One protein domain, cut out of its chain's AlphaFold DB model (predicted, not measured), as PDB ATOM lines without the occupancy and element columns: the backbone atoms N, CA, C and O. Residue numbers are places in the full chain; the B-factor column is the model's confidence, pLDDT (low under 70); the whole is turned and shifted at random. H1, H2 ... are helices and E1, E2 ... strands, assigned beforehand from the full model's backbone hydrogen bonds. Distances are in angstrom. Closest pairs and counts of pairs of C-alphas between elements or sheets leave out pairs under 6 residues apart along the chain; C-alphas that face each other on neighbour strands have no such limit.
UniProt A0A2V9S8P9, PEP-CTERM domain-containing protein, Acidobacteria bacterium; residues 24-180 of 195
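Overview. This is residues 24 to 180 of the 195 residues of the protein "PEP-CTERM domain-containing protein" of Acidobacteria bacterium (UniProt A0A2V9S8P9). Two strongly twisted sheets, partly face to face with their strands crossed, make a sandwich: E1, E2 and E6 in one layer, and E3, E4, E5, E7, E8 and E9 in the other. The short helix H1 packs on the larger sheet over E7, and residues 168 to 180, with H2, stick out as a free tail that makes the long axis. The printed part has 157 residues with two named helices and nine named strands, in the order E1 E2 E3 E4 H1 E5 E6 E7 E8 E9 H2; the class is mixed, with under half of the residues in named elements. The smaller sheet is antiparallel in the order E1, E2, E6; the larger is branched at E7. The whole is compact by its radius of gyration of the C-alphas, 15.7 A, yet elongated, spanning 53 by 34 by 31 A.

Along the chain. Begin at Asn 24; residues 24 to 41 hold no named element. Find C-alpha 42 at (136.297, 144.010, 78.871), where E1 begins, residues 42 to 47, 16.2 A long. E2 follows, residues 50 to 55, 17.2 A, then E3, residues 63 to 70, 23.0 A. Next come E4, residues 85 to 87, H1, residues 95 to 103, E5, residues 113 to 118, and E6, residues 128 to 134, 19.5 A. E7, the longest strand, runs 25.8 A from C-alpha 140 at (143.046, 156.068, 89.886) to residue 148. E8 is residues 151 to 155, E9 residues 162 to 164, and H2, residues 172 to 180, ends at (111.456, 169.976, 90.122).

Arrangement. Look first at E7: E3 lies on one side of it, E8 and E9 on the other side, each antiparallel to it. N 143 and O 67 are 2.9 A apart, N 146 and O 154 2.8 A, and N 142 and O 162 2.8 A. E7 and E8 form a hairpin. E5 is antiparallel to E3, with N 68 and O 115 2.8 A apart; E4 and E5 meet only at a point. In the smaller sheet, E1 and E2 form a hairpin, with N 45 and O 52 3.0 A apart, and N 53 and O 129 of E2 and E6 are 2.8 A apart. Between the sheets, the closest C-alphas of E1 and E7, Ala 42 and Ala 144, are 6.1 A apart. H1 is on the larger sheet at a height of 9.5 A, along the strands at 23 degrees to E7 on the local plane; its Ile 99 comes closest to Ala 141, 6.8 A between C-alphas. In H1 and H2 every O i to N i+4 pair is within hydrogen-bond range.

Size, cuts and confidence. The C-alphas of Thr 31 and Thr 180, the two farthest apart, are 54.2 A apart. Without residues 168 to 180 the body spans 38 by 32 by 26 A. The printed part has no cut; the link E3 to E4 is long. Look for pLDDT under 70 at residue 24 and residues 166 to 179; the mean of the printed part is 88.2.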
ATOM      1  N   ASN A  24     142.186 151.540  65.704       69.31
ATOM      2  CA  ASN A  24     143.029 150.845  66.651       69.31
ATOM      3  C   ASN A  24     143.138 151.724  67.903       69.31
ATOM      4  O   ASN A  24     143.796 152.764  67.884       69.31
ATOM      5  N   THR A  25     142.408 151.362  68.952       76.75
ATOM      6  CA  THR A  25     142.345 152.110  70.212       76.75
ATOM      7  C   THR A  25     143.500 151.756  71.139       76.75
ATOM      8  O   THR A  25     143.783 152.503  72.075       76.75
ATOM      9  N   CYS A  26     144.193 150.655  70.857       87.00
ATOM     10  CA  CYS A  26     145.207 150.061  71.705       87.00
ATOM     11  C   CYS A  26     146.587 150.089  71.040       87.00
ATOM     12  O   CYS A  26     146.733 149.893  69.833       87.00
ATOM     13  N   ASN A  27     147.612 150.332  71.849       89.94
ATOM     14  CA  ASN A  27     149.010 150.320  71.448       89.94
ATOM     15  C   ASN A  27     149.759 149.238  72.222       89.94
ATOM     16  O   ASN A  27     149.460 148.977  73.388       89.94
ATOM     17  N   ASP A  28     150.769 148.662  71.580       91.44
ATOM     18  CA  ASP A  28     151.693 147.719  72.205       91.44
ATOM     19  C   ASP A  28     152.439 148.388  73.368       91.44
ATOM     20  O   ASP A  28     152.828 149.560  73.290       91.44
ATOM     21  N   PHE A  29     152.675 147.643  74.444       92.06
ATOM     22  CA  PHE A  29     153.472 148.107  75.580       92.06
ATOM     23  C   PHE A  29     154.165 146.946  76.286       92.06
ATOM     24  O   PHE A  29     153.655 145.828  76.336       92.06
ATOM     25  N   ALA A  30     155.329 147.235  76.875       89.62
ATOM     26  CA  ALA A  30     156.190 146.227  77.490       89.62
ATOM     27  C   ALA A  30     156.429 145.042  76.528       89.62
ATOM     28  O   ALA A  30     157.033 145.232  75.475       89.62
ATOM     29  N   THR A  31     155.958 143.845  76.876       90.00
ATOM     30  CA  THR A  31     156.033 142.630  76.046       90.00
ATOM     31  C   THR A  31     154.688 142.237  75.424       90.00
ATOM     32  O   THR A  31     154.607 141.203  74.765       90.00
ATOM     33  N   PHE A  32     153.633 143.030  75.627       91.50
ATOM     34  CA  PHE A  32     152.283 142.734  75.156       91.50
ATOM     35  C   PHE A  32     152.006 143.433  73.826       91.50
ATOM     36  O   PHE A  32     152.109 144.656  73.709       91.50
ATOM     37  N   THR A  33     151.638 142.637  72.823       92.75
ATOM     38  CA  THR A  33     151.295 143.127  71.481       92.75
ATOM     39  C   THR A  33     149.787 143.225  71.325       92.75
ATOM     40  O   THR A  33     149.058 142.363  71.814       92.75
ATOM     41  N   CYS A  34     149.303 144.262  70.658       90.44
ATOM     42  CA  CYS A  34     147.891 144.541  70.508       90.44
ATOM     43  C   CYS A  34     147.361 144.129  69.132       90.44
ATOM     44  O   CYS A  34     147.975 144.377  68.090       90.44
ATOM     45  N   GLY A  35     146.206 143.463  69.118       85.38
ATOM     46  CA  GLY A  35     145.506 143.107  67.889       85.38
ATOM     47  C   GLY A  35     144.922 144.335  67.185       85.38
ATOM     48  O   GLY A  35     144.499 145.296  67.822       85.38
ATOM     49  N   GLN A  36     144.848 144.311  65.851       81.75
ATOM     50  CA  GLN A  36     144.105 145.348  65.132       81.75
ATOM     51  C   GLN A  36     142.600 145.213  65.392       81.75
ATOM     52  O   GLN A  36     142.047 144.121  65.285       81.75
ATOM     53  N   GLY A  37     141.933 146.338  65.671       76.62
ATOM     54  CA  GLY A  37     140.478 146.381  65.849       76.62
ATOM     55  C   GLY A  37     139.982 145.757  67.156       76.62
ATOM     56  O   GLY A  37     138.849 145.281  67.191       76.62
ATOM     57  N   THR A  38     140.816 145.752  68.201       83.25
ATOM     58  CA  THR A  38     140.498 145.241  69.542       83.25
ATOM     59  C   THR A  38     139.152 145.761  70.057       83.25
ATOM     60  O   THR A  38     138.990 146.966  70.275       83.25
ATOM     61  N   PRO A  39     138.136 144.893  70.236       85.81
ATOM     62  CA  PRO A  39     136.831 145.369  70.653       85.81
ATOM     63  C   PRO A  39     136.791 145.710  72.148       85.81
ATOM     64  O   PRO A  39     137.414 145.072  73.003       85.81
ATOM     65  N   ASN A  40     135.966 146.707  72.467       88.44
ATOM     66  CA  ASN A  40     135.773 147.229  73.818       88.44
ATOM     67  C   ASN A  40     134.785 146.370  74.626       88.44
ATOM     68  O   ASN A  40     133.663 146.799  74.911       88.44
ATOM     69  N   VAL A  41     135.161 145.128  74.932       91.69
ATOM     70  CA  VAL A  41     134.280 144.160  75.614       91.69
ATOM     71  C   VAL A  41     134.692 143.842  77.045       91.69
ATOM     72  O   VAL A  41     133.876 143.278  77.776       91.69
ATOM     73  N   ALA A  42     135.899 144.211  77.482       94.94
ATOM     74  CA  ALA A  42     136.297 144.010  78.871       94.94
ATOM     75  C   ALA A  42     135.515 144.964  79.788       94.94
ATOM     76  O   ALA A  42     135.221 146.110  79.435       94.94
ATOM     77  N   ARG A  43     135.141 144.482  80.970       95.19
ATOM     78  CA  ARG A  43     134.369 145.237  81.958       95.19
ATOM     79  C   ARG A  43     135.004 145.121  83.325       95.19
ATOM     80  O   ARG A  43     135.393 144.036  83.754       95.19
ATOM     81  N   LEU A  44     135.004 146.248  84.023       95.31
ATOM     82  CA  LEU A  44     135.376 146.355  85.421       95.31
ATOM     83  C   LEU A  44     134.138 146.734  86.232       95.31
ATOM     84  O   LEU A  44     133.431 147.678  85.882       95.31
ATOM     85  N   ALA A  45     133.877 146.011  87.316       93.62
ATOM     86  CA  ALA A  45     132.813 146.346  88.259       93.62
ATOM     87  C   ALA A  45     133.370 146.389  89.680       93.62
ATOM     88  O   ALA A  45     134.023 145.447  90.124       93.62
ATOM     89  N   SER A  46     133.118 147.482  90.398       90.50
ATOM     90  CA  SER A  46     133.580 147.663  91.776       90.50
ATOM     91  C   SER A  46     133.002 146.604  92.716       90.50
ATOM     92  O   SER A  46     131.815 146.285  92.633       90.50
ATOM     93  N   SER A  47     133.805 146.142  93.668       86.56
ATOM     94  CA  SER A  47     133.388 145.256  94.757       86.56
ATOM     95  C   SER A  47     133.980 145.734  96.088       86.56
ATOM     96  O   SER A  47     134.852 146.603  96.129       86.56
ATOM     97  N   SER A  48     133.506 145.196  97.213       82.94
ATOM     98  CA  SER A  48     134.079 145.526  98.523       82.94
ATOM     99  C   SER A  48     135.552 145.101  98.585       82.94
ATOM    100  O   SER A  48     135.846 143.910  98.519       82.94
ATOM    101  N   GLY A  49     136.466 146.068  98.717       83.00
ATOM    102  CA  GLY A  49     137.911 145.814  98.791       83.00
ATOM    103  C   GLY A  49     138.609 145.594  97.441       83.00
ATOM    104  O   GLY A  49     139.763 145.164  97.421       83.00
ATOM    105  N   GLY A  50     137.943 145.874  96.317       92.50
ATOM    106  CA  GLY A  50     138.534 145.668  94.998       92.50
ATOM    107  C   GLY A  50     137.557 145.851  93.841       92.50
ATOM    108  O   GLY A  50     136.720 146.757  93.837       92.50
ATOM    109  N   PHE A  51     137.689 145.001  92.831       95.50
ATOM    110  CA  PHE A  51     136.815 144.973  91.665       95.50
ATOM    111  C   PHE A  51     136.780 143.586  91.029       95.50
ATOM    112  O   PHE A  51     137.545 142.694  91.376       95.50
ATOM    113  N   THR A  52     135.877 143.404  90.078       96.31
ATOM    114  CA  THR A  52     135.762 142.199  89.261       96.31
ATOM    115  C   THR A  52     136.024 142.537  87.803       96.31
ATOM    116  O   THR A  52     135.631 143.605  87.326       96.31
ATOM    117  N   VAL A  53     136.694 141.626  87.107       97.12
ATOM    118  CA  VAL A  53     136.956 141.680  85.668       97.12
ATOM    119  C   VAL A  53     136.054 140.660  84.987       97.12
ATOM    120  O   VAL A  53     135.974 139.517  85.429       97.12
ATOM    121  N   SER A  54     135.365 141.064  83.927       96.81
ATOM    122  CA  SER A  54     134.507 140.190  83.113       96.81
ATOM    123  C   SER A  54     134.446 140.691  81.669       96.81
ATOM    124  O   SER A  54     134.999 141.743  81.347       96.81
ATOM    125  N   THR A  55     133.758 139.963  80.792       96.44
ATOM    126  CA  THR A  55     133.489 140.382  79.410       96.44
ATOM    127  C   THR A  55     131.995 140.590  79.178       96.44
ATOM    128  O   THR A  55     131.153 139.880  79.721       96.44
ATOM    129  N   SER A  56     131.630 141.577  78.354       94.62
ATOM    130  CA  SER A  56     130.227 141.845  77.994       94.62
ATOM    131  C   SER A  56     129.627 140.789  77.063       94.62
ATOM    132  O   SER A  56     128.411 140.610  77.048       94.62
ATOM    133  N   ASN A  57     130.467 140.106  76.288       94.00
ATOM    134  CA  ASN A  57     130.092 139.088  75.308       94.00
ATOM    135  C   ASN A  57     130.334 137.650  75.804       94.00
ATOM    136  O   ASN A  57     130.142 136.713  75.033       94.00
ATOM    137  N   GLY A  58     130.795 137.473  77.046       94.06
ATOM    138  CA  GLY A  58     131.114 136.161  77.607       94.06
ATOM    139  C   GLY A  58     132.379 135.509  77.039       94.06
ATOM    140  O   GLY A  58     132.605 134.327  77.298       94.06
ATOM    141  N   ALA A  59     133.202 136.241  76.278       95.62
ATOM    142  CA  ALA A  59     134.465 135.729  75.758       95.62
ATOM    143  C   ALA A  59     135.435 135.362  76.890       95.62
ATOM    144  O   ALA A  59     135.493 136.043  77.918       95.62
ATOM    145  N   ALA A  60     136.187 134.284  76.669       96.94
ATOM    146  CA  ALA A  60     137.292 133.874  77.523       96.94
ATOM    147  C   ALA A  60     138.567 134.667  77.193       96.94
ATOM    148  O   ALA A  60     138.676 135.253  76.115       96.94
ATOM    149  N   ALA A  61     139.527 134.644  78.112       97.38
ATOM    150  CA  ALA A  61     140.868 135.173  77.907       97.38
ATOM    151  C   ALA A  61     141.908 134.299  78.610       97.38
ATOM    152  O   ALA A  61     141.626 133.732  79.667       97.38
ATOM    153  N   ASP A  62     143.100 134.217  78.031       97.00
ATOM    154  CA  ASP A  62     144.224 133.476  78.601       97.00
ATOM    155  C   ASP A  62     144.832 134.227  79.786       97.00
ATOM    156  O   ASP A  62     145.325 133.603  80.725       97.00
ATOM    157  N   ASP A  63     144.764 135.562  79.755       96.81
ATOM    158  CA  ASP A  63     145.312 136.416  80.802       96.81
ATOM    159  C   ASP A  63     144.591 137.769  80.916       96.81
ATOM    160  O   ASP A  63     143.895 138.217  79.995       96.81
ATOM    161  N   ILE A  64     144.784 138.436  82.052       97.19
ATOM    162  CA  ILE A  64     144.230 139.746  82.378       97.19
ATOM    163  C   ILE A  64     145.358 140.675  82.819       97.19
ATOM    164  O   ILE A  64     145.974 140.497  83.868       97.19
ATOM    165  N   ILE A  65     145.524 141.763  82.078       97.38
ATOM    166  CA  ILE A  65     146.406 142.865  82.440       97.38
ATOM    167  C   ILE A  65     145.539 144.035  82.883       97.38
ATOM    168  O   ILE A  65     144.603 144.438  82.187       97.38
ATOM    169  N   ILE A  66     145.856 144.617  84.033       97.56
ATOM    170  CA  ILE A  66     145.235 145.854  84.495       97.56
ATOM    171  C   ILE A  66     146.206 146.997  84.284       97.56
ATOM    172  O   ILE A  66     147.302 147.003  84.837       97.56
ATOM    173  N   VAL A  67     145.782 147.995  83.526       97.00
ATOM    174  CA  VAL A  67     146.526 149.235  83.333       97.00
ATOM    175  C   VAL A  67     145.864 150.341  84.143       97.00
ATOM    176  O   VAL A  67     144.638 150.454  84.183       97.00
ATOM    177  N   ALA A  68     146.678 151.155  84.804       96.50
ATOM    178  CA  ALA A  68     146.239 152.250  85.645       96.50
ATOM    179  C   ALA A  68     146.810 153.591  85.182       96.50
ATOM    180  O   ALA A  68     147.970 153.694  84.778       96.50
ATOM    181  N   ALA A  69     145.989 154.628  85.307       95.56
ATOM    182  CA  ALA A  69     146.395 156.024  85.265       95.56
ATOM    183  C   ALA A  69     145.958 156.695  86.567       95.56
ATOM    184  O   ALA A  69     144.801 156.570  86.967       95.56
ATOM    185  N   SER A  70     146.858 157.409  87.234       94.88
ATOM    186  CA  SER A  70     146.569 158.060  88.514       94.88
ATOM    187  C   SER A  70     147.129 159.474  88.562       94.88
ATOM    188  O   SER A  70     148.180 159.751  87.988       94.88
ATOM    189  N   LEU A  71     146.436 160.365  89.273       91.75
ATOM    190  CA  LEU A  71     146.979 161.671  89.669       91.75
ATOM    191  C   LEU A  71     147.993 161.553  90.822       91.75
ATOM    192  O   LEU A  71     148.733 162.497  91.088       91.75
ATOM    193  N   GLY A  72     148.000 160.421  91.529       91.81
ATOM    194  CA  GLY A  72     148.972 160.100  92.569       91.81
ATOM    195  C   GLY A  72     150.062 159.150  92.073       91.81
ATOM    196  O   GLY A  72     150.000 158.612  90.969       91.81
ATOM    197  N   SER A  73     151.063 158.910  92.920       93.56
ATOM    198  CA  SER A  73     152.066 157.875  92.660       93.56
ATOM    199  C   SER A  73     151.454 156.483  92.807       93.56
ATOM    200  O   SER A  73     150.829 156.194  93.825       93.56
ATOM    201  N   LEU A  74     151.683 155.605  91.829       95.81
ATOM    202  CA  LEU A  74     151.332 154.181  91.920       95.81
ATOM    203  C   LEU A  74     152.349 153.363  92.741       95.81
ATOM    204  O   LEU A  74     152.189 152.153  92.895       95.81
ATOM    205  N   ALA A  75     153.405 153.991  93.271       94.81
ATOM    206  CA  ALA A  75     154.413 153.301  94.070       94.81
ATOM    207  C   ALA A  75     153.799 152.703  95.348       94.81
ATOM    208  O   ALA A  75     153.186 153.406  96.147       94.81
ATOM    209  N   GLY A  76     153.988 151.395  95.542       93.50
ATOM    210  CA  GLY A  76     153.436 150.653  96.679       93.50
ATOM    211  C   GLY A  76     151.977 150.216  96.513       93.50
ATOM    212  O   GLY A  76     151.501 149.436  97.338       93.50
ATOM    213  N   ALA A  77     151.287 150.653  95.453       95.81
ATOM    214  CA  ALA A  77     149.974 150.130  95.097       95.81
ATOM    215  C   ALA A  77     150.098 148.721  94.502       95.81
ATOM    216  O   ALA A  77     151.072 148.413  93.807       95.81
ATOM    217  N   GLN A  78     149.116 147.865  94.777       96.69
ATOM    218  CA  GLN A  78     149.134 146.462  94.368       96.69
ATOM    219  C   GLN A  78     147.739 145.967  93.987       96.69
ATOM    220  O   GLN A  78     146.727 146.409  94.542       96.69
ATOM    221  N   LEU A  79     147.703 145.004  93.070       96.69
ATOM    222  CA  LEU A  79     146.518 144.231  92.712       96.69
ATOM    223  C   LEU A  79     146.803 142.754  92.975       96.69
ATOM    224  O   LEU A  79     147.788 142.227  92.468       96.69
ATOM    225  N   ASN A  80     145.983 142.092  93.794       96.00
ATOM    226  CA  ASN A  80     146.214 140.707  94.236       96.00
ATOM    227  C   ASN A  80     147.618 140.454  94.827       96.00
ATOM    228  O   ASN A  80     148.151 139.354  94.731       96.00
ATOM    229  N   GLY A  81     148.213 141.473  95.456       95.69
ATOM    230  CA  GLY A  81     149.574 141.405  96.002       95.69
ATOM    231  C   GLY A  81     150.691 141.631  94.973       95.69
ATOM    232  O   GLY A  81     151.863 141.634  95.342       95.69
ATOM    233  N   THR A  82     150.354 141.861  93.702       97.44
ATOM    234  CA  THR A  82     151.314 142.184  92.639       97.44
ATOM    235  C   THR A  82     151.424 143.696  92.465       97.44
ATOM    236  O   THR A  82     150.424 144.393  92.280       97.44
ATOM    237  N   SER A  83     152.651 144.215  92.526       97.44
ATOM    238  CA  SER A  83     152.948 145.647  92.394       97.44
ATOM    239  C   SER A  83     152.827 146.153  90.959       97.44
ATOM    240  O   SER A  83     153.139 145.439  90.006       97.44
ATOM    241  N   PHE A  84     152.458 147.427  90.813       97.62
ATOM    242  CA  PHE A  84     152.458 148.098  89.513       97.62
ATOM    243  C   PHE A  84     153.871 148.233  88.938       97.62
ATOM    244  O   PHE A  84     154.788 148.725  89.596       97.62
ATOM    245  N   THR A  85     154.012 147.877  87.664       97.56
ATOM    246  CA  THR A  85     155.168 148.225  86.838       97.56
ATOM    247  C   THR A  85     154.897 149.558  86.155       97.56
ATOM    248  O   THR A  85     153.869 149.722  85.501       97.56
ATOM    249  N   SER A  86     155.799 150.527  86.309       96.31
ATOM    250  CA  SER A  86     155.629 151.874  85.758       96.31
ATOM    251  C   SER A  86     155.645 151.889  84.228       96.31
ATOM    252  O   SER A  86     156.465 151.213  83.607       96.31
ATOM    253  N   LEU A  87     154.814 152.742  83.633       95.25
ATOM    254  CA  LEU A  87     154.791 153.023  82.199       95.25
ATOM    255  C   LEU A  87     155.111 154.494  81.932       95.25
ATOM    256  O   LEU A  87     154.774 155.375  82.722       95.25
ATOM    257  N   SER A  88     155.733 154.764  80.786       92.00
ATOM    258  CA  SER A  88     155.983 156.132  80.314       92.00
ATOM    259  C   SER A  88     154.754 156.765  79.658       92.00
ATOM    260  O   SER A  88     154.602 157.984  79.680       92.00
ATOM    261  N   THR A  89     153.876 155.951  79.071       91.06
ATOM    262  CA  THR A  89     152.665 156.386  78.365       91.06
ATOM    263  C   THR A  89     151.515 155.423  78.636       91.06
ATOM    264  O   THR A  89     151.738 154.268  79.004       91.06
ATOM    265  N   PHE A  90     150.280 155.903  78.472       92.38
ATOM    266  CA  PHE A  90     149.106 155.050  78.600       92.38
ATOM    267  C   PHE A  90     148.880 154.264  77.292       92.38
ATOM    268  O   PHE A  90     148.778 154.888  76.234       92.38
ATOM    269  N   PRO A  91     148.793 152.924  77.341       90.19
ATOM    270  CA  PRO A  91     148.732 152.082  76.147       90.19
ATOM    271  C   PRO A  91     147.425 152.196  75.357       90.19
ATOM    272  O   PRO A  91     147.409 151.895  74.168       90.19
ATOM    273  N   GLU A  92     146.340 152.702  75.944       86.06
ATOM    274  CA  GLU A  92     145.118 153.008  75.192       86.06
ATOM    275  C   GLU A  92     145.131 154.469  74.711       86.06
ATOM    276  O   GLU A  92     144.831 155.404  75.457       86.06
ATOM    277  N   GLY A  93     145.485 154.676  73.439       76.25
ATOM    278  CA  GLY A  93     145.708 156.014  72.875       76.25
ATOM    279  C   GLY A  93     144.465 156.912  72.908       76.25
ATOM    280  O   GLY A  93     144.581 158.132  73.022       76.25
ATOM    281  N   GLY A  94     143.270 156.315  72.864       79.50
ATOM    282  CA  GLY A  94     141.994 157.030  72.982       79.50
ATOM    283  C   GLY A  94     141.586 157.388  74.417       79.50
ATOM    284  O   GLY A  94     140.698 158.223  74.604       79.50
ATOM    285  N   ALA A  95     142.231 156.803  75.431       85.38
ATOM    286  CA  ALA A  95     141.772 156.886  76.817       85.38
ATOM    287  C   ALA A  95     142.147 158.176  77.524       85.38
ATOM    288  O   ALA A  95     141.408 158.624  78.397       85.38
ATOM    289  N   LEU A  96     143.260 158.813  77.158       87.25
ATOM    290  CA  LEU A  96     143.783 159.960  77.909       87.25
ATOM    291  C   LEU A  96     142.789 161.123  78.004       87.25
ATOM    292  O   LEU A  96     142.681 161.754  79.058       87.25
ATOM    293  N   GLY A  97     142.027 161.382  76.938       86.06
ATOM    294  CA  GLY A  97     140.978 162.405  76.949       86.06
ATOM    295  C   GLY A  97     139.829 162.052  77.898       86.06
ATOM    296  O   GLY A  97     139.399 162.891  78.692       86.06
ATOM    297  N   ALA A  98     139.374 160.796  77.868       85.31
ATOM    298  CA  ALA A  98     138.320 160.303  78.753       85.31
ATOM    299  C   ALA A  98     138.772 160.287  80.221       85.31
ATOM    300  O   ALA A  98     138.056 160.792  81.083       85.31
ATOM    301  N   ILE A  99     139.988 159.802  80.495       89.06
ATOM    302  CA  ILE A  99     140.622 159.798  81.820       89.06
ATOM    303  C   ILE A  99     140.714 161.222  82.364       89.06
ATOM    304  O   ILE A  99     140.256 161.489  83.472       89.06
ATOM    305  N   SER A 100     141.243 162.157  81.573       88.75
ATOM    306  CA  SER A 100     141.433 163.534  82.036       88.75
ATOM    307  C   SER A 100     140.102 164.236  82.313       88.75
ATOM    308  O   SER A 100     139.951 164.894  83.342       88.75
ATOM    309  N   THR A 101     139.100 164.013  81.456       86.25
ATOM    310  CA  THR A 101     137.725 164.487  81.683       86.25
ATOM    311  C   THR A 101     137.149 163.890  82.961       86.25
ATOM    312  O   THR A 101     136.524 164.583  83.765       86.25
ATOM    313  N   ALA A 102     137.383 162.601  83.193       85.69
ATOM    314  CA  ALA A 102     136.884 161.926  84.373       85.69
ATOM    315  C   ALA A 102     137.607 162.366  85.656       85.69
ATOM    316  O   ALA A 102     137.003 162.327  86.724       85.69
ATOM    317  N   PHE A 103     138.837 162.858  85.582       89.19
ATOM    318  CA  PHE A 103     139.501 163.502  86.716       89.19
ATOM    319  C   PHE A 103     139.128 164.980  86.891       89.19
ATOM    320  O   PHE A 103     139.494 165.580  87.895       89.19
ATOM    321  N   GLY A 104     138.356 165.558  85.965       87.19
ATOM    322  CA  GLY A 104     137.938 166.960  86.022       87.19
ATOM    323  C   GLY A 104     139.017 167.944  85.569       87.19
ATOM    324  O   GLY A 104     138.940 169.127  85.891       87.19
ATOM    325  N   CYS A 105     140.024 167.482  84.825       86.00
ATOM    326  CA  CYS A 105     141.060 168.346  84.271       86.00
ATOM    327  C   CYS A 105     140.514 169.148  83.080       86.00
ATOM    328  O   CYS A 105     139.840 168.609  82.201       86.00
ATOM    329  N   SER A 106     140.848 170.439  83.005       80.94
ATOM    330  CA  SER A 106     140.576 171.285  81.836       80.94
ATOM    331  C   SER A 106     141.625 171.033  80.741       80.94
ATOM    332  O   SER A 106     142.479 171.879  80.483       80.94
ATOM    333  N   GLY A 107     141.615 169.833  80.155       82.38
ATOM    334  CA  GLY A 107     142.623 169.347  79.202       82.38
ATOM    335  C   GLY A 107     143.320 168.079  79.698       82.38
ATOM    336  O   GLY A 107     142.782 167.380  80.550       82.38
ATOM    337  N   THR A 108     144.511 167.772  79.177       81.62
ATOM    338  CA  THR A 108     145.316 166.639  79.662       81.62
ATOM    339  C   THR A 108     145.827 166.933  81.069       81.62
ATOM    340  O   THR A 108     146.477 167.956  81.286       81.62
ATOM    341  N   CYS A 109     145.559 166.046  82.027       86.94
ATOM    342  CA  CYS A 109     146.094 166.212  83.377       86.94
ATOM    343  C   CYS A 109     147.634 166.183  83.355       86.94
ATOM    344  O   CYS A 109     148.240 165.271  82.788       86.94
ATOM    345  N   SER A 110     148.277 167.157  83.999       87.06
ATOM    346  CA  SER A 110     149.724 167.138  84.233       87.06
ATOM    347  C   SER A 110     150.072 166.195  85.384       87.06
ATOM    348  O   SER A 110     149.361 166.173  86.386       87.06
ATOM    349  N   GLY A 111     151.191 165.474  85.280       87.25
ATOM    350  CA  GLY A 111     151.697 164.644  86.380       87.25
ATOM    351  C   GLY A 111     150.970 163.310  86.564       87.25
ATOM    352  O   GLY A 111     150.996 162.759  87.658       87.25
ATOM    353  N   LEU A 112     150.328 162.788  85.513       92.50
ATOM    354  CA  LEU A 112     149.775 161.437  85.551       92.50
ATOM    355  C   LEU A 112     150.890 160.400  85.723       92.50
ATOM    356  O   LEU A 112     151.885 160.413  84.999       92.50
ATOM    357  N   SER A 113     150.688 159.482  86.662       95.00
ATOM    358  CA  SER A 113     151.465 158.255  86.789       95.00
ATOM    359  C   SER A 113     150.743 157.135  86.053       95.00
ATOM    360  O   SER A 113     149.535 156.948  86.230       95.00
ATOM    361  N   PHE A 114     151.482 156.387  85.237       96.06
ATOM    362  CA  PHE A 114     150.970 155.220  84.532       96.06
ATOM    363  C   PHE A 114     151.666 153.963  85.025       96.06
ATOM    364  O   PHE A 114     152.859 153.971  85.340       96.06
ATOM    365  N   GLY A 115     150.931 152.864  85.042       97.06
ATOM    366  CA  GLY A 115     151.507 151.564  85.321       97.06
ATOM    367  C   GLY A 115     150.584 150.436  84.915       97.06
ATOM    368  O   GLY A 115     149.417 150.662  84.605       97.06
ATOM    369  N   PHE A 116     151.103 149.219  84.940       97.62
ATOM    370  CA  PHE A 116     150.315 148.016  84.719       97.62
ATOM    371  C   PHE A 116     150.636 146.933  85.743       97.62
ATOM    372  O   PHE A 116     151.709 146.927  86.350       97.62
ATOM    373  N   VAL A 117     149.699 146.011  85.909       97.94
ATOM    374  CA  VAL A 117     149.869 144.747  86.616       97.94
ATOM    375  C   VAL A 117     149.377 143.643  85.700       97.94
ATOM    376  O   VAL A 117     148.252 143.700  85.208       97.94
ATOM    377  N   ASP A 118     150.219 142.645  85.495       97.06
ATOM    378  CA  ASP A 118     149.823 141.360  84.940       97.06
ATOM    379  C   ASP A 118     149.279 140.488  86.086       97.06
ATOM    380  O   ASP A 118     149.974 140.265  87.083       97.06
ATOM    381  N   LEU A 119     148.011 140.076  85.994       96.44
ATOM    382  CA  LEU A 119     147.373 139.249  87.020       96.44
ATOM    383  C   LEU A 119     147.702 137.762  86.872       96.44
ATOM    384  O   LEU A 119     147.432 137.019  87.817       96.44
ATOM    385  N   GLN A 120     148.244 137.333  85.728       95.56
ATOM    386  CA  GLN A 120     148.531 135.932  85.402       95.56
ATOM    387  C   GLN A 120     147.318 135.035  85.652       95.56
ATOM    388  O   GLN A 120     147.397 133.974  86.278       95.56
ATOM    389  N   SER A 121     146.152 135.515  85.226       96.06
ATOM    390  CA  SER A 121     144.865 134.922  85.566       96.06
ATOM    391  C   SER A 121     143.987 134.811  84.335       96.06
ATOM    392  O   SER A 121     143.552 135.811  83.769       96.06
ATOM    393  N   ALA A 122     143.684 133.570  83.960       95.94
ATOM    394  CA  ALA A 122     142.764 133.286  82.875       95.94
ATOM    395  C   ALA A 122     141.323 133.657  83.252       95.94
ATOM    396  O   ALA A 122     140.857 133.419  84.373       95.94
ATOM    397  N   LEU A 123     140.583 134.172  82.276       97.31
ATOM    398  CA  LEU A 123     139.154 134.430  82.376       97.31
ATOM    399  C   LEU A 123     138.395 133.319  81.649       97.31
ATOM    400  O   LEU A 123     138.445 133.216  80.425       97.31
ATOM    401  N   ALA A 124     137.652 132.501  82.393       97.06
ATOM    402  CA  ALA A 124     136.771 131.506  81.789       97.06
ATOM    403  C   ALA A 124     135.643 132.168  80.971       97.06
ATOM    404  O   ALA A 124     135.207 133.277  81.281       97.06
ATOM    405  N   ALA A 125     135.124 131.463  79.961       96.62
ATOM    406  CA  ALA A 125     133.969 131.928  79.194       96.62
ATOM    407  C   ALA A 125     132.759 132.165  80.117       96.62
ATOM    408  O   ALA A 125     132.420 131.307  80.934       96.62
ATOM    409  N   ASN A 126     132.105 133.323  79.979       95.56
ATOM    410  CA  ASN A 126     131.052 133.824  80.881       95.56
ATOM    411  C   ASN A 126     131.468 133.919  82.364       95.56
ATOM    412  O   ASN A 126     130.614 133.966  83.250       95.56
ATOM    413  N   GLY A 127     132.771 133.918  82.642       95.50
ATOM    414  CA  GLY A 127     133.328 134.000  83.981       95.50
ATOM    415  C   GLY A 127     133.612 135.431  84.428       95.50
ATOM    416  O   GLY A 127     133.454 136.407  83.691       95.50
ATOM    417  N   SER A 128     134.084 135.535  85.668       96.25
ATOM    418  CA  SER A 128     134.629 136.766  86.229       96.25
ATOM    419  C   SER A 128     135.796 136.459  87.156       96.25
ATOM    420  O   SER A 128     135.757 135.457  87.869       96.25
ATOM    421  N   VAL A 129     136.781 137.351  87.208       96.81
ATOM    422  CA  VAL A 129     137.906 137.278  88.151       96.81
ATOM    423  C   VAL A 129     137.785 138.404  89.168       96.81
ATOM    424  O   VAL A 129     137.663 139.570  88.794       96.81
ATOM    425  N   SER A 130     137.819 138.063  90.455       96.06
ATOM    426  CA  SER A 130     137.865 139.044  91.543       96.06
ATOM    427  C   SER A 130     139.302 139.490  91.793       96.06
ATOM    428  O   SER A 130     140.201 138.669  91.970       96.06
ATOM    429  N   VAL A 131     139.500 140.800  91.847       96.88
ATOM    430  CA  VAL A 131     140.790 141.450  92.054       96.88
ATOM    431  C   VAL A 131     140.703 142.300  93.310       96.88
ATOM    432  O   VAL A 131     139.909 143.234  93.398       96.88
ATOM    433  N   SER A 132     141.526 141.967  94.291       95.75
ATOM    434  CA  SER A 132     141.760 142.789  95.475       95.75
ATOM    435  C   SER A 132     142.703 143.936  95.129       95.75
ATOM    436  O   SER A 132     143.680 143.745  94.405       95.75
ATOM    437  N   ALA A 133     142.415 145.127  95.644       94.88
ATOM    438  CA  ALA A 133     143.236 146.305  95.405       94.88
ATOM    439  C   ALA A 133     143.690 146.916  96.730       94.88
ATOM    440  O   ALA A 133     142.877 147.153  97.625       94.88
ATOM    441  N   SER A 134     144.984 147.200  96.853       94.62
ATOM    442  CA  SER A 134     145.569 147.814  98.044       94.62
ATOM    443  C   SER A 134     146.515 148.949  97.664       94.62
ATOM    444  O   SER A 134     147.170 148.924  96.624       94.62
ATOM    445  N   GLY A 135     146.540 150.001  98.486       92.94
ATOM    446  CA  GLY A 135     147.431 151.147  98.280       92.94
ATOM    447  C   GLY A 135     147.148 151.994  97.033       92.94
ATOM    448  O   GLY A 135     147.939 152.882  96.736       92.94
ATOM    449  N   LEU A 136     146.047 151.757  96.305       93.19
ATOM    450  CA  LEU A 136     145.685 152.588  95.158       93.19
ATOM    451  C   LEU A 136     145.339 154.014  95.617       93.19
ATOM    452  O   LEU A 136     144.443 154.177  96.452       93.19
ATOM    453  N   PRO A 137     145.975 155.052  95.046       91.81
ATOM    454  CA  PRO A 137     145.570 156.426  95.290       91.81
ATOM    455  C   PRO A 137     144.119 156.665  94.864       91.81
ATOM    456  O   PRO A 137     143.615 156.048  93.918       91.81
ATOM    457  N   ALA A 138     143.457 157.622  95.515       88.38
ATOM    458  CA  ALA A 138     142.194 158.145  95.011       88.38
ATOM    459  C   ALA A 138     142.387 158.751  93.609       88.38
ATOM    460  O   ALA A 138     143.463 159.248  93.280       88.38
ATOM    461  N   ASN A 139     141.329 158.730  92.799       89.06
ATOM    462  CA  ASN A 139     141.355 159.139  91.394       89.06
ATOM    463  C   ASN A 139     142.358 158.325  90.564       89.06
ATOM    464  O   ASN A 139     143.107 158.866  89.756       89.06
ATOM    465  N   THR A 140     142.355 157.009  90.769       93.25
ATOM    466  CA  THR A 140     143.046 156.068  89.886       93.25
ATOM    467  C   THR A 140     142.031 155.467  88.926       93.25
ATOM    468  O   THR A 140     141.060 154.851  89.367       93.25
ATOM    469  N   ALA A 141     142.239 155.671  87.627       94.56
ATOM    470  CA  ALA A 141     141.473 155.057  86.554       94.56
ATOM    471  C   ALA A 141     142.112 153.719  86.183       94.56
ATOM    472  O   ALA A 141     143.310 153.663  85.911       94.56
ATOM    473  N   LEU A 142     141.308 152.662  86.169       95.75
ATOM    474  CA  LEU A 142     141.709 151.297  85.861       95.75
ATOM    475  C   LEU A 142     141.049 150.837  84.564       95.75
ATOM    476  O   LEU A 142     139.863 151.094  84.333       95.75
ATOM    477  N   TYR A 143     141.826 150.120  83.762       95.88
ATOM    478  CA  TYR A 143     141.424 149.503  82.507       95.88
ATOM    479  C   TYR A 143     141.887 148.054  82.496       95.88
ATOM    480  O   TYR A 143     143.045 147.771  82.790       95.88
ATOM    481  N   ALA A 144     140.991 147.137  82.146       96.38
ATOM    482  CA  ALA A 144     141.354 145.762  81.845       96.38
ATOM    483  C   ALA A 144     141.699 145.619  80.363       96.38
ATOM    484  O   ALA A 144     140.954 146.096  79.501       96.38
ATOM    485  N   MET A 145     142.797 144.923  80.102       95.44
ATOM    486  CA  MET A 145     143.240 144.448  78.801       95.44
ATOM    487  C   MET A 145     143.350 142.929  78.889       95.44
ATOM    488  O   MET A 145     144.063 142.402  79.738       95.44
ATOM    489  N   LEU A 146     142.596 142.225  78.056       96.25
ATOM    490  CA  LEU A 146     142.526 140.771  78.063       96.25
ATOM    491  C   LEU A 146     143.395 140.217  76.945       96.25
ATOM    492  O   LEU A 146     143.304 140.665  75.795       96.25
ATOM    493  N   VAL A 147     144.213 139.236  77.301       96.31
ATOM    494  CA  VAL A 147     145.141 138.583  76.387       96.31
ATOM    495  C   VAL A 147     144.525 137.289  75.884       96.31
ATOM    496  O   VAL A 147     144.018 136.486  76.665       96.31
ATOM    497  N   VAL A 148     144.591 137.077  74.578       95.31
ATOM    498  CA  VAL A 148     144.188 135.847  73.901       95.31
ATOM    499  C   VAL A 148     145.297 135.496  72.914       95.31
ATOM    500  O   VAL A 148     145.750 136.344  72.144       95.31
ATOM    501  N   ASN A 149     145.796 134.263  72.959       93.38
ATOM    502  CA  ASN A 149     146.905 133.781  72.130       93.38
ATOM    503  C   ASN A 149     148.155 134.687  72.190       93.38
ATOM    504  O   ASN A 149     148.823 134.920  71.180       93.38
ATOM    505  N   GLY A 150     148.457 135.235  73.371       90.94
ATOM    506  CA  GLY A 150     149.612 136.116  73.591       90.94
ATOM    507  C   GLY A 150     149.464 137.539  73.034       90.94
ATOM    508  O   GLY A 150     150.453 138.273  72.985       90.94
ATOM    509  N   LYS A 151     148.259 137.946  72.619       93.56
ATOM    510  CA  LYS A 151     147.959 139.308  72.156       93.56
ATOM    511  C   LYS A 151     146.836 139.931  72.961       93.56
ATOM    512  O   LYS A 151     145.893 139.245  73.334       93.56
ATOM    513  N   ILE A 152     146.901 141.237  73.180       94.69
ATOM    514  CA  ILE A 152     145.776 142.000  73.715       94.69
ATOM    515  C   ILE A 152     144.695 142.015  72.636       94.69
ATOM    516  O   ILE A 152     144.889 142.604  71.571       94.69
ATOM    517  N   GLU A 153     143.576 141.349  72.907       93.38
ATOM    518  CA  GLU A 153     142.434 141.279  71.991       93.38
ATOM    519  C   GLU A 153     141.248 142.090  72.497       93.38
ATOM    520  O   GLU A 153     140.561 142.717  71.696       93.38
ATOM    521  N   PHE A 154     141.022 142.150  73.810       92.44
ATOM    522  CA  PHE A 154     139.886 142.876  74.373       92.44
ATOM    523  C   PHE A 154     140.347 143.944  75.341       92.44
ATOM    524  O   PHE A 154     141.227 143.706  76.162       92.44
ATOM    525  N   ILE A 155     139.708 145.106  75.297       93.19
ATOM    526  CA  ILE A 155     140.018 146.202  76.214       93.19
ATOM    527  C   ILE A 155     138.747 146.749  76.856       93.19
ATOM    528  O   ILE A 155     137.624 146.482  76.416       93.19
ATOM    529  N   THR A 156     138.923 147.492  77.940       91.06
ATOM    530  CA  THR A 156     137.828 148.215  78.585       91.06
ATOM    531  C   THR A 156     137.510 149.452  77.755       91.06
ATOM    532  O   THR A 156     138.435 150.171  77.402       91.06
ATOM    533  N   PRO A 157     136.235 149.748  77.444       84.88
ATOM    534  CA  PRO A 157     135.914 150.989  76.759       84.88
ATOM    535  C   PRO A 157     136.348 152.201  77.590       84.88
ATOM    536  O   PRO A 157     136.062 152.260  78.783       84.88
ATOM    537  N   ASN A 158     136.895 153.225  76.930       82.25
ATOM    538  CA  ASN A 158     137.213 154.544  77.507       82.25
ATOM    539  C   ASN A 158     136.144 155.126  78.447       82.25
ATOM    540  O   ASN A 158     136.453 155.754  79.457       82.25
ATOM    541  N   SER A 159     134.866 154.930  78.122       77.88
ATOM    542  CA  SER A 159     133.732 155.426  78.911       77.88
ATOM    543  C   SER A 159     133.380 154.566  80.129       77.88
ATOM    544  O   SER A 159     132.516 154.954  80.913       77.88
ATOM    545  N   ALA A 160     134.017 153.406  80.286       81.19
ATOM    546  CA  ALA A 160     133.746 152.415  81.324       81.19
ATOM    547  C   ALA A 160     134.960 152.147  82.228       81.19
ATOM    548  O   ALA A 160     134.966 151.156  82.961       81.19
ATOM    549  N   ALA A 161     135.973 153.019  82.186       83.19
ATOM    550  CA  ALA A 161     137.089 152.984  83.118       83.19
ATOM    551  C   ALA A 161     136.581 152.970  84.563       83.19
ATOM    552  O   ALA A 161     135.734 153.787  84.944       83.19
ATOM    553  N   LEU A 162     137.124 152.077  85.387       87.12
ATOM    554  CA  LEU A 162     136.796 152.072  86.806       87.12
ATOM    555  C   LEU A 162     137.651 153.119  87.514       87.12
ATOM    556  O   LEU A 162     138.874 153.036  87.481       87.12
ATOM    557  N   ILE A 163     137.018 154.085  88.181       87.69
ATOM    558  CA  ILE A 163     137.733 155.126  88.924       87.69
ATOM    559  C   ILE A 163     137.585 154.893  90.421       87.69
ATOM    560  O   ILE A 163     136.492 155.003  90.977       87.69
ATOM    561  N   ILE A 164     138.703 154.613  91.083       85.62
ATOM    562  CA  ILE A 164     138.750 154.408  92.531       85.62
ATOM    563  C   ILE A 164     138.715 155.756  93.253       85.62
ATOM    564  O   ILE A 164     139.438 156.685  92.898       85.62
ATOM    565  N   GLY A 165     137.879 155.870  94.287       72.31
ATOM    566  CA  GLY A 165     137.828 157.049  95.162       72.31
ATOM    567  C   GLY A 165     137.103 158.270  94.587       72.31
ATOM    568  O   GLY A 165     137.058 159.309  95.241       72.31
ATOM    569  N   LYS A 166     136.491 158.167  93.401       59.94
ATOM    570  CA  LYS A 166     135.681 159.247  92.830       59.94
ATOM    571  C   LYS A 166     134.266 159.222  93.419       59.94
ATOM    572  O   LYS A 166     133.347 158.649  92.843       59.94
ATOM    573  N   SER A 167     134.082 159.879  94.563       46.69
ATOM    574  CA  SER A 167     132.749 160.230  95.074       46.69
ATOM    575  C   SER A 167     132.230 161.479  94.362       46.69
ATOM    576  O   SER A 167     132.193 162.565  94.929       46.69
ATOM    577  N   VAL A 168     131.832 161.345  93.101       46.62
ATOM    578  CA  VAL A 168     130.913 162.314  92.482       46.62
ATOM    579  C   VAL A 168     129.785 161.545  91.832       46.62
ATOM    580  O   VAL A 168     129.637 161.474  90.616       46.62
ATOM    581  N   VAL A 169     128.981 160.945  92.696       45.62
ATOM    582  CA  VAL A 169     127.559 160.838  92.420       45.62
ATOM    583  C   VAL A 169     126.997 162.203  92.821       45.62
ATOM    584  O   VAL A 169     127.007 162.508  94.013       45.62
ATOM    585  N   PRO A 170     126.536 163.066  91.894       49.09
ATOM    586  CA  PRO A 170     125.458 163.972  92.247       49.09
ATOM    587  C   PRO A 170     124.345 163.048  92.713       49.09
ATOM    588  O   PRO A 170     123.827 162.256  91.921       49.09
ATOM    589  N   GLU A 171     124.104 163.033  94.019       54.06
ATOM    590  CA  GLU A 171     123.084 162.197  94.636       54.06
ATOM    591  C   GLU A 171     121.817 162.290  93.773       54.06
ATOM    592  O   GLU A 171     121.504 163.377  93.285       54.06
ATOM    593  N   PRO A 172     121.054 161.209  93.551       53.81
ATOM    594  CA  PRO A 172     119.821 161.267  92.757       53.81
ATOM    595  C   PRO A 172     118.887 162.436  93.147       53.81
ATOM    596  O   PRO A 172     118.115 162.936  92.325       53.81
ATOM    597  N   GLY A 173     119.019 162.943  94.378       53.38
ATOM    598  CA  GLY A 173     118.438 164.197  94.843       53.38
ATOM    599  C   GLY A 173     118.793 165.447  94.021       53.38
ATOM    600  O   GLY A 173     117.891 166.232  93.761       53.38
ATOM    601  N   THR A 174     120.025 165.653  93.543       53.94
ATOM    602  CA  THR A 174     120.415 166.870  92.794       53.94
ATOM    603  C   THR A 174     119.818 166.919  91.386       53.94
ATOM    604  O   THR A 174     119.382 167.986  90.950       53.94
ATOM    605  N   MET A 175     119.703 165.781  90.690       57.84
ATOM    606  CA  MET A 175     118.956 165.720  89.421       57.84
ATOM    607  C   MET A 175     117.449 165.904  89.635       57.84
ATOM    608  O   MET A 175     116.786 166.571  88.840       57.84
ATOM    609  N   THR A 176     116.908 165.385  90.740       60.66
ATOM    610  CA  THR A 176     115.493 165.567  91.097       60.66
ATOM    611  C   THR A 176     115.193 167.018  91.504       60.66
ATOM    612  O   THR A 176     114.144 167.562  91.152       60.66
ATOM    613  N   LEU A 177     116.129 167.695  92.175       61.69
ATOM    614  CA  LEU A 177     116.019 169.102  92.570       61.69
ATOM    615  C   LEU A 177     116.062 170.038  91.349       61.69
ATOM    616  O   LEU A 177     115.250 170.956  91.246       61.69
ATOM    617  N   LEU A 178     116.945 169.772  90.378       67.19
ATOM    618  CA  LEU A 178     116.962 170.494  89.097       67.19
ATOM    619  C   LEU A 178     115.692 170.236  88.273       67.19
ATOM    620  O   LEU A 178     115.120 171.172  87.710       67.19
ATOM    621  N   GLY A 179     115.215 168.988  88.243       63.53
ATOM    622  CA  GLY A 179     113.982 168.610  87.547       63.53
ATOM    623  C   GLY A 179     112.737 169.294  88.120       63.53
ATOM    624  O   GLY A 179     111.931 169.852  87.375       63.53
ATOM    625  N   THR A 180     112.592 169.320  89.446       72.06
ATOM    626  CA  THR A 180     111.456 169.976  90.122       72.06
ATOM    627  C   THR A 180     111.547 171.505  90.085       72.06
ATOM    628  O   THR A 180     110.522 172.170  89.917       72.06
TER     629      THR A 180